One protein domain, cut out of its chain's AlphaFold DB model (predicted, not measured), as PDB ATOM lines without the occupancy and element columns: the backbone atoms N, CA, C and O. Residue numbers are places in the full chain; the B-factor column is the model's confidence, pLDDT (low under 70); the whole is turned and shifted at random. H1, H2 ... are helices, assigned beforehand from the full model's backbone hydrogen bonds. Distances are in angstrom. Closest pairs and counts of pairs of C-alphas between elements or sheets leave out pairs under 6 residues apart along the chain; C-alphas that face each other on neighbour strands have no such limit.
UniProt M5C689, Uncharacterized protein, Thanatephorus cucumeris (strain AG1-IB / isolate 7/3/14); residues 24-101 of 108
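What this domain is: This is residues 24 to 101 of the 108 residues of an uncharacterized protein of Thanatephorus cucumeris (strain AG1-IB / isolate 7/3/14) (UniProt M5C689). One long helix, H3, makes the length of a rod, and the shorter H1 runs back along its first part as a narrow open V, with H2 and its links at the wide end. Residues 77 to 101 stick out past H1. The printed part has 78 residues, three named helices in the order H1, H2, H3 and no named strand; it is all helix and extended, with a radius of gyration of the C-alphas of 21.2 A and spans of 70 by 23 by 17 A.

Where its parts are: H1, residues 24 to 44, begins at C-alpha 24 (168.137, 21.431, 69.020) and is 29.8 A long. H2 is residues 54 to 57, 5.3 A. H3, residues 60 to 99, is 57.9 A long and ends at C-alpha 99 (138.232, 22.548, 40.979).

How they stand to each other: H1 and H3 are close but not clearly touching; their closest C-alphas, Ile 27 and Ala 69, are 6.6 A apart. They run opposite ways at a shallow tilt of 33 degrees, only just short of steep. H2 and H3 are close but not clearly touching, the closest C-alphas, Pro 54 and Leu 61, being 6.4 A apart. H1 and H2 are apart. In H1 and H3 every O i to N i+4 pair is within hydrogen-bond range; H2 is too short for one.

The domain as a whole: The farthest C-alphas, Gly 45 and Val 101, are 70.1 A apart. The printed part has no cut; the link H1 to H2 is short, H2 to H3 tight. Residues 92 to 95 and 97 to 101 have pLDDT under 70.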
ATOM      1  N   PRO A  24     167.301  20.865  67.961       96.44
ATOM      2  CA  PRO A  24     168.137  21.431  69.020       96.44
ATOM      3  C   PRO A  24     167.634  21.142  70.441       96.44
ATOM      4  O   PRO A  24     168.425  20.750  71.297       96.44
ATOM      5  N   PHE A  25     166.326  21.271  70.692       96.75
ATOM      6  CA  PHE A  25     165.744  20.984  72.007       96.75
ATOM      7  C   PHE A  25     165.802  19.492  72.361       96.75
ATOM      8  O   PHE A  25     166.107  19.152  73.500       96.75
ATOM      9  N   LEU A  26     165.566  18.602  71.392       95.12
ATOM     10  CA  LEU A  26     165.717  17.151  71.547       95.12
ATOM     11  C   LEU A  26     167.154  16.770  71.912       95.12
ATOM     12  O   LEU A  26     167.360  15.986  72.834       95.12
ATOM     13  N   ILE A  27     168.141  17.346  71.222       95.88
ATOM     14  CA  ILE A  27     169.562  17.106  71.501       95.88
ATOM     15  C   ILE A  27     169.940  17.629  72.889       95.88
ATOM     16  O   ILE A  27     170.600  16.920  73.646       95.88
ATOM     17  N   LEU A  28     169.484  18.830  73.252       97.19
ATOM     18  CA  LEU A  28     169.714  19.401  74.580       97.19
ATOM     19  C   LEU A  28     169.104  18.522  75.676       97.19
ATOM     20  O   LEU A  28     169.759  18.257  76.680       97.19
ATOM     21  N   LEU A  29     167.884  18.023  75.475       96.88
ATOM     22  CA  LEU A  29     167.218  17.127  76.418       96.88
ATOM     23  C   LEU A  29     167.964  15.791  76.564       96.88
ATOM     24  O   LEU A  29     168.140  15.317  77.686       96.88
ATOM     25  N   LEU A  30     168.461  15.216  75.466       95.25
ATOM     26  CA  LEU A  30     169.304  14.015  75.490       95.25
ATOM     27  C   LEU A  30     170.613  14.252  76.255       95.25
ATOM     28  O   LEU A  30     171.012  13.419  77.067       95.25
ATOM     29  N   ALA A  31     171.262  15.395  76.025       95.56
ATOM     30  CA  ALA A  31     172.482  15.777  76.727       95.56
ATOM     31  C   ALA A  31     172.226  16.014  78.223       95.56
ATOM     32  O   ALA A  31     173.005  15.566  79.062       95.56
ATOM     33  N   GLY A  32     171.106  16.654  78.571       97.06
ATOM     34  CA  GLY A  32     170.668  16.826  79.953       97.06
ATOM     35  C   GLY A  32     170.422  15.484  80.642       97.06
ATOM     36  O   GLY A  32     170.920  15.259  81.741       97.06
ATOM     37  N   TYR A  33     169.728  14.558  79.974       95.56
ATOM     38  CA  TYR A  33     169.510  13.201  80.478       95.56
ATOM     39  C   TYR A  33     170.825  12.437  80.685       95.56
ATOM     40  O   TYR A  33     171.010  11.795  81.718       95.56
ATOM     41  N   LEU A  34     171.772  12.556  79.747       95.25
ATOM     42  CA  LEU A  34     173.120  12.014  79.907       95.25
ATOM     43  C   LEU A  34     173.811  12.606  81.145       95.25
ATOM     44  O   LEU A  34     174.374  11.860  81.941       95.25
ATOM     45  N   GLY A  35     173.713  13.921  81.356       95.56
ATOM     46  CA  GLY A  35     174.214  14.582  82.563       95.56
ATOM     47  C   GLY A  35     173.609  14.003  83.845       95.56
ATOM     48  O   GLY A  35     174.341  13.663  84.772       95.56
ATOM     49  N   VAL A  36     172.289  13.798  83.874       96.88
ATOM     50  CA  VAL A  36     171.601  13.153  85.005       96.88
ATOM     51  C   VAL A  36     172.121  11.733  85.237       96.88
ATOM     52  O   VAL A  36     172.374  11.376  86.382       96.88
ATOM     53  N   ALA A  37     172.369  10.945  84.187       95.06
ATOM     54  CA  ALA A  37     172.941   9.603  84.331       95.06
ATOM     55  C   ALA A  37     174.329   9.618  85.003       95.06
ATOM     56  O   ALA A  37     174.642   8.734  85.803       95.06
ATOM     57  N   TYR A  38     175.149  10.639  84.737       95.44
ATOM     58  CA  TYR A  38     176.435  10.819  85.418       95.44
ATOM     59  C   TYR A  38     176.283  11.311  86.864       95.44
ATOM     60  O   TYR A  38     177.053  10.894  87.729       95.44
ATOM     61  N   ILE A  39     175.268  12.129  87.164       96.88
ATOM     62  CA  ILE A  39     174.909  12.475  88.550       96.88
ATOM     63  C   ILE A  39     174.465  11.217  89.312       96.88
ATOM     64  O   ILE A  39     174.864  11.016  90.459       96.88
ATOM     65  N   THR A  40     173.692  10.331  88.680       96.06
ATOM     66  CA  THR A  40     173.312   9.031  89.250       96.06
ATOM     67  C   THR A  40     174.538   8.181  89.561       96.06
ATOM     68  O   THR A  40     174.641   7.657  90.665       96.06
ATOM     69  N   TYR A  41     175.512   8.106  88.655       95.19
ATOM     70  CA  TYR A  41     176.776   7.430  88.949       95.19
ATOM     71  C   TYR A  41     177.504   8.058  90.147       95.19
ATOM     72  O   TYR A  41     177.936   7.338  91.043       95.19
ATOM     73  N   ALA A  42     177.576   9.390  90.218       95.88
ATOM     74  CA  ALA A  42     178.237  10.092  91.319       95.88
ATOM     75  C   ALA A  42     177.545   9.892  92.681       95.88
ATOM     76  O   ALA A  42     178.205   9.930  93.716       95.88
ATOM     77  N   THR A  43     176.226   9.687  92.692       97.25
ATOM     78  CA  THR A  43     175.419   9.570  93.922       97.25
ATOM     79  C   THR A  43     175.117   8.130  94.332       97.25
ATOM     80  O   THR A  43     174.998   7.853  95.522       97.25
ATOM     81  N   GLN A  44     174.993   7.210  93.375       96.00
ATOM     82  CA  GLN A  44     174.604   5.815  93.608       96.00
ATOM     83  C   GLN A  44     175.698   4.801  93.244       96.00
ATOM     84  O   GLN A  44     175.550   3.617  93.539       96.00
ATOM     85  N   GLY A  45     176.792   5.230  92.608       93.62
ATOM     86  CA  GLY A  45     177.940   4.377  92.288       93.62
ATOM     87  C   GLY A  45     177.745   3.442  91.092       93.62
ATOM     88  O   GLY A  45     178.567   2.552  90.883       93.62
ATOM     89  N   PHE A  46     176.682   3.613  90.297       91.62
ATOM     90  CA  PHE A  46     176.439   2.802  89.102       91.62
ATOM     91  C   PHE A  46     175.953   3.637  87.912       91.62
ATOM     92  O   PHE A  46     175.256   4.637  88.068       91.62
ATOM     93  N   TYR A  47     176.316   3.209  86.701       91.75
ATOM     94  CA  TYR A  47     175.789   3.785  85.466       91.75
ATOM     95  C   TYR A  47     174.429   3.172  85.135       91.75
ATOM     96  O   TYR A  47     174.283   1.950  85.134       91.75
ATOM     97  N   THR A  48     173.451   4.008  84.783       93.25
ATOM     98  CA  THR A  48     172.117   3.558  84.339       93.25
ATOM     99  C   THR A  48     172.184   2.660  83.105       93.25
ATOM    100  O   THR A  48     171.365   1.758  82.946       93.25
ATOM    101  N   TYR A  49     173.196   2.873  82.263       90.56
ATOM    102  CA  TYR A  49     173.515   2.021  81.129       90.56
ATOM    103  C   TYR A  49     174.986   1.622  81.156       90.56
ATOM    104  O   TYR A  49     175.869   2.465  81.292       90.56
ATOM    105  N   SER A  50     175.268   0.336  80.951       88.19
ATOM    106  CA  SER A  50     176.630  -0.211  80.995       88.19
ATOM    107  C   SER A  50     177.576   0.376  79.940       88.19
ATOM    108  O   SER A  50     178.786   0.391  80.154       88.19
ATOM    109  N   PHE A  51     177.044   0.885  78.823       89.56
ATOM    110  CA  PHE A  51     177.830   1.536  77.773       89.56
ATOM    111  C   PHE A  51     178.289   2.954  78.141       89.56
ATOM    112  O   PHE A  51     179.098   3.520  77.415       89.56
ATOM    113  N   LEU A  52     177.779   3.542  79.229       92.69
ATOM    114  CA  LEU A  52     178.193   4.873  79.679       92.69
ATOM    115  C   LEU A  52     179.505   4.866  80.461       92.69
ATOM    116  O   LEU A  52     180.061   5.935  80.686       92.69
ATOM    117  N   ASP A  53     179.995   3.688  80.848       92.06
ATOM    118  CA  ASP A  53     181.232   3.519  81.601       92.06
ATOM    119  C   ASP A  53     182.465   3.815  80.716       92.06
ATOM    120  O   ASP A  53     182.788   3.016  79.820       92.06
ATOM    121  N   PRO A  54     183.192   4.927  80.958       89.69
ATOM    122  CA  PRO A  54     184.354   5.295  80.156       89.69
ATOM    123  C   PRO A  54     185.513   4.309  80.314       89.69
ATOM    124  O   PRO A  54     186.300   4.153  79.382       89.69
ATOM    125  N   GLN A  55     185.622   3.626  81.462       89.06
ATOM    126  CA  GLN A  55     186.693   2.656  81.708       89.06
ATOM    127  C   GLN A  55     186.490   1.377  80.895       89.06
ATOM    128  O   GLN A  55     187.461   0.757  80.471       89.06
ATOM    129  N   LYS A  56     185.232   0.997  80.643       88.00
ATOM    130  CA  LYS A  56     184.902  -0.185  79.834       88.00
ATOM    131  C   LYS A  56     184.922   0.089  78.338       88.00
ATOM    132  O   LYS A  56     185.351  -0.771  77.580       88.00
ATOM    133  N   GLN A  57     184.409   1.241  77.907       89.25
ATOM    134  CA  GLN A  57     184.196   1.516  76.481       89.25
ATOM    135  C   GLN A  57     185.312   2.350  75.835       89.25
ATOM    136  O   GLN A  57     185.505   2.273  74.620       89.25
ATOM    137  N   GLY A  58     186.040   3.167  76.604       90.62
ATOM    138  CA  GLY A  58     187.055   4.073  76.062       90.62
ATOM    139  C   GLY A  58     186.500   4.970  74.947       90.62
ATOM    140  O   GLY A  58     185.469   5.623  75.111       90.62
ATOM    141  N   ALA A  59     187.155   4.977  73.781       87.00
ATOM    142  CA  ALA A  59     186.751   5.789  72.628       87.00
ATOM    143  C   ALA A  59     185.368   5.422  72.046       87.00
ATOM    144  O   ALA A  59     184.720   6.269  71.427       87.00
ATOM    145  N   LEU A  60     184.876   4.195  72.267       90.75
ATOM    146  CA  LEU A  60     183.559   3.766  71.775       90.75
ATOM    147  C   LEU A  60     182.403   4.483  72.479       90.75
ATOM    148  O   LEU A  60     181.327   4.612  71.898       90.75
ATOM    149  N   LEU A  61     182.620   5.016  73.686       92.00
ATOM    150  CA  LEU A  61     181.616   5.803  74.405       92.00
ATOM    151  C   LEU A  61     181.130   6.998  73.574       92.00
ATOM    152  O   LEU A  61     179.926   7.226  73.454       92.00
ATOM    153  N   ALA A  62     182.059   7.732  72.956       90.81
ATOM    154  CA  ALA A  62     181.718   8.870  72.108       90.81
ATOM    155  C   ALA A  62     180.886   8.431  70.892       90.81
ATOM    156  O   ALA A  62     179.912   9.096  70.541       90.81
ATOM    157  N   ALA A  63     181.213   7.278  70.300       93.06
ATOM    158  CA  ALA A  63     180.450   6.707  69.195       93.06
ATOM    159  C   ALA A  63     179.022   6.316  69.615       93.06
ATOM    160  O   ALA A  63     178.086   6.589  68.868       93.06
ATOM    161  N   TYR A  64     178.824   5.755  70.814       93.25
ATOM    162  CA  TYR A  64     177.481   5.476  71.339       93.25
ATOM    163  C   TYR A  64     176.666   6.754  71.544       93.25
ATOM    164  O   TYR A  64     175.519   6.822  71.108       93.25
ATOM    165  N   ILE A  65     177.252   7.784  72.164       93.31
ATOM    166  CA  ILE A  65     176.561   9.057  72.427       93.31
ATOM    167  C   ILE A  65     176.140   9.721  71.109       93.31
ATOM    168  O   ILE A  65     174.973  10.080  70.936       93.31
ATOM    169  N   VAL A  66     177.069   9.836  70.156       94.75
ATOM    170  CA  VAL A  66     176.795  10.422  68.835       94.75
ATOM    171  C   VAL A  66     175.818   9.556  68.040       94.75
ATOM    172  O   VAL A  66     174.915  10.090  67.400       94.75
ATOM    173  N   GLY A  67     175.939   8.229  68.111       95.38
ATOM    174  CA  GLY A  67     175.036   7.292  67.447       95.38
ATOM    175  C   GLY A  67     173.593   7.406  67.939       95.38
ATOM    176  O   GLY A  67     172.673   7.436  67.125       95.38
ATOM    177  N   ILE A  68     173.378   7.547  69.251       95.25
ATOM    178  CA  ILE A  68     172.044   7.755  69.836       95.25
ATOM    179  C   ILE A  68     171.462   9.105  69.395       95.25
ATOM    180  O   ILE A  68     170.296   9.172  68.998       95.25
ATOM    181  N   ALA A  69     172.270  10.169  69.399       95.81
ATOM    182  CA  ALA A  69     171.849  11.476  68.898       95.81
ATOM    183  C   ALA A  69     171.456  11.418  67.409       95.81
ATOM    184  O   ALA A  69     170.404  11.926  67.022       95.81
ATOM    185  N   ALA A  70     172.255  10.740  66.580       97.38
ATOM    186  CA  ALA A  70     171.965  10.544  65.163       97.38
ATOM    187  C   ALA A  70     170.688   9.719  64.942       97.38
ATOM    188  O   ALA A  70     169.850  10.094  64.121       97.38
ATOM    189  N   ALA A  71     170.487   8.640  65.704       97.06
ATOM    190  CA  ALA A  71     169.273   7.829  65.637       97.06
ATOM    191  C   ALA A  71     168.014   8.654  65.956       97.06
ATOM    192  O   ALA A  71     167.010   8.536  65.252       97.06
ATOM    193  N   ALA A  72     168.075   9.542  66.956       95.94
ATOM    194  CA  ALA A  72     166.975  10.448  67.278       95.94
ATOM    195  C   ALA A  72     166.637  11.390  66.107       95.94
ATOM    196  O   ALA A  72     165.462  11.562  65.774       95.94
ATOM    197  N   VAL A  73     167.654  11.950  65.438       96.88
ATOM    198  CA  VAL A  73     167.469  12.799  64.247       96.88
ATOM    199  C   VAL A  73     166.859  12.008  63.090       96.88
ATOM    200  O   VAL A  73     165.905  12.476  62.474       96.88
ATOM    201  N   ILE A  74     167.343  10.792  62.825       97.69
ATOM    202  CA  ILE A  74     166.821   9.928  61.755       97.69
ATOM    203  C   ILE A  74     165.336   9.623  61.982       97.69
ATOM    204  O   ILE A  74     164.524   9.798  61.073       97.69
ATOM    205  N   ILE A  75     164.959   9.220  63.200       95.56
ATOM    206  CA  ILE A  75     163.559   8.938  63.548       95.56
ATOM    207  C   ILE A  75     162.701  10.197  63.379       95.56
ATOM    208  O   ILE A  75     161.624  10.123  62.784       95.56
ATOM    209  N   PHE A  76     163.185  11.359  63.836       94.88
ATOM    210  CA  PHE A  76     162.497  12.636  63.641       94.88
ATOM    211  C   PHE A  76     162.249  12.918  62.154       94.88
ATOM    212  O   PHE A  76     161.123  13.230  61.769       94.88
ATOM    213  N   THR A  77     163.267  12.762  61.304       95.94
ATOM    214  CA  THR A  77     163.152  12.988  59.857       95.94
ATOM    215  C   THR A  77     162.172  12.020  59.197       95.94
ATOM    216  O   THR A  77     161.385  12.444  58.353       95.94
ATOM    217  N   ILE A  78     162.163  10.744  59.597       95.56
ATOM    218  CA  ILE A  78     161.209   9.748  59.086       95.56
ATOM    219  C   ILE A  78     159.773  10.168  59.422       95.56
ATOM    220  O   ILE A  78     158.939  10.265  58.523       95.56
ATOM    221  N   VAL A  79     159.486  10.476  60.691       94.56
ATOM    222  CA  VAL A  79     158.147  10.907  61.129       94.56
ATOM    223  C   VAL A  79     157.735  12.205  60.435       94.56
ATOM    224  O   VAL A  79     156.605  12.328  59.961       94.56
ATOM    225  N   TRP A  80     158.658  13.161  60.315       94.00
ATOM    226  CA  TRP A  80     158.429  14.414  59.603       94.00
ATOM    227  C   TRP A  80     158.052  14.176  58.138       94.00
ATOM    228  O   TRP A  80     157.071  14.744  57.657       94.00
ATOM    229  N   CYS A  81     158.790  13.301  57.447       93.56
ATOM    230  CA  CYS A  81     158.543  12.942  56.053       93.56
ATOM    231  C   CYS A  81     157.172  12.280  55.885       93.56
ATOM    232  O   CYS A  81     156.400  12.698  55.023       93.56
ATOM    233  N   ILE A  82     156.824  11.325  56.756       93.12
ATOM    234  CA  ILE A  82     155.506  10.676  56.757       93.12
ATOM    235  C   ILE A  82     154.400  11.729  56.890       93.12
ATOM    236  O   ILE A  82     153.520  11.804  56.032       93.12
ATOM    237  N   CYS A  83     154.471  12.606  57.898       91.75
ATOM    238  CA  CYS A  83     153.476  13.663  58.100       91.75
ATOM    239  C   CYS A  83     153.415  14.656  56.926       91.75
ATOM    240  O   CYS A  83     152.333  15.127  56.565       91.75
ATOM    241  N   TRP A  84     154.557  14.981  56.314       90.62
ATOM    242  CA  TRP A  84     154.627  15.882  55.166       90.62
ATOM    243  C   TRP A  84     153.977  15.279  53.917       90.62
ATOM    244  O   TRP A  84     153.112  15.928  53.319       90.62
ATOM    245  N   VAL A  85     154.340  14.040  53.556       90.56
ATOM    246  CA  VAL A  85     153.769  13.307  52.413       90.56
ATOM    247  C   VAL A  85     152.267  13.152  52.605       90.56
ATOM    248  O   VAL A  85     151.494  13.527  51.724       90.56
ATOM    249  N   ARG A  86     151.852  12.701  53.792       89.50
ATOM    250  CA  ARG A  86     150.449  12.558  54.182       89.50
ATOM    251  C   ARG A  86     149.693  13.870  53.958       89.50
ATOM    252  O   ARG A  86     148.777  13.943  53.148       89.50
ATOM    253  N   ASN A  87     150.139  14.970  54.558       86.75
ATOM    254  CA  ASN A  87     149.466  16.259  54.383       86.75
ATOM    255  C   ASN A  87     149.487  16.760  52.930       86.75
ATOM    256  O   ASN A  87     148.592  17.499  52.522       86.75
ATOM    257  N   ARG A  88     150.508  16.409  52.138       85.88
ATOM    258  CA  ARG A  88     150.561  16.773  50.719       85.88
ATOM    259  C   ARG A  88     149.515  16.013  49.909       85.88
ATOM    260  O   ARG A  88     148.883  16.665  49.089       85.88
ATOM    261  N   ILE A  89     149.307  14.722  50.159       85.62
ATOM    262  CA  ILE A  89     148.284  13.910  49.481       85.62
ATOM    263  C   ILE A  89     146.889  14.476  49.764       85.62
ATOM    264  O   ILE A  89     146.220  14.922  48.843       85.62
ATOM    265  N   TRP A  90     146.510  14.629  51.035       81.12
ATOM    266  CA  TRP A  90     145.169  15.122  51.383       81.12
ATOM    267  C   TRP A  90     144.878  16.551  50.895       81.12
ATOM    268  O   TRP A  90     143.734  16.885  50.599       81.12
ATOM    269  N   ARG A  91     145.895  17.423  50.801       76.81
ATOM    270  CA  ARG A  91     145.717  18.756  50.197       76.81
ATOM    271  C   ARG A  91     145.426  18.686  48.699       76.81
ATOM    272  O   ARG A  91     144.733  19.567  48.203       76.81
ATOM    273  N   ARG A  92     145.960  17.688  47.988       64.69
ATOM    274  CA  ARG A  92     145.679  17.485  46.559       64.69
ATOM    275  C   ARG A  92     144.232  17.048  46.360       64.69
ATOM    276  O   ARG A  92     143.550  17.673  45.563       64.69
ATOM    277  N   ASP A  93     143.757  16.100  47.165       63.19
ATOM    278  CA  ASP A  93     142.369  15.618  47.097       63.19
ATOM    279  C   ASP A  93     141.355  16.736  47.393       63.19
ATOM    280  O   ASP A  93     140.272  16.789  46.812       63.19
ATOM    281  N   ALA A  94     141.699  17.650  48.309       68.88
ATOM    282  CA  ALA A  94     140.889  18.832  48.569       68.88
ATOM    283  C   ALA A  94     140.878  19.775  47.356       68.88
ATOM    284  O   ALA A  94     139.800  20.131  46.903       68.88
ATOM    285  N   ALA A  95     142.039  20.146  46.807       69.38
ATOM    286  CA  ALA A  95     142.110  21.039  45.646       69.38
ATOM    287  C   ALA A  95     141.335  20.485  44.434       69.38
ATOM    288  O   ALA A  95     140.512  21.194  43.866       69.38
ATOM    289  N   GLU A  96     141.498  19.196  44.130       71.44
ATOM    290  CA  GLU A  96     140.771  18.513  43.053       71.44
ATOM    291  C   GLU A  96     139.245  18.564  43.250       71.44
ATOM    292  O   GLU A  96     138.505  18.815  42.301       71.44
ATOM    293  N   LYS A  97     138.756  18.406  44.489       66.31
ATOM    294  CA  LYS A  97     137.323  18.540  44.795       66.31
ATOM    295  C   LYS A  97     136.777  19.949  44.569       66.31
ATOM    296  O   LYS A  97     135.626  20.058  44.164       66.31
ATOM    297  N   TYR A  98     137.543  20.999  44.858       64.50
ATOM    298  CA  TYR A  98     137.085  22.381  44.654       64.50
ATOM    299  C   TYR A  98     137.159  22.797  43.182       64.50
ATOM    300  O   TYR A  98     136.272  23.508  42.728       64.50
ATOM    301  N   ASP A  99     138.144  22.305  42.425       67.62
ATOM    302  CA  ASP A  99     138.232  22.548  40.979       67.62
ATOM    303  C   ASP A  99     137.118  21.814  40.203       67.62
ATOM    304  O   ASP A  99     136.647  22.300  39.174       67.62
ATOM    305  N   ALA A 100     136.652  20.666  40.711       63.78
ATOM    306  CA  ALA A 100     135.513  19.930  40.159       63.78
ATOM    307  C   ALA A 100     134.141  20.558  40.490       63.78
ATOM    308  O   ALA A 100     133.136  20.178  39.887       63.78
ATOM    309  N   VAL A 101     134.078  21.509  41.431       63.62
ATOM    310  CA  VAL A 101     132.868  22.293  41.710       63.62
ATOM    311  C   VAL A 101     132.931  23.557  40.849       63.62
ATOM    312  O   VAL A 101     133.786  24.410  41.085       63.62
TER     313      VAL A 101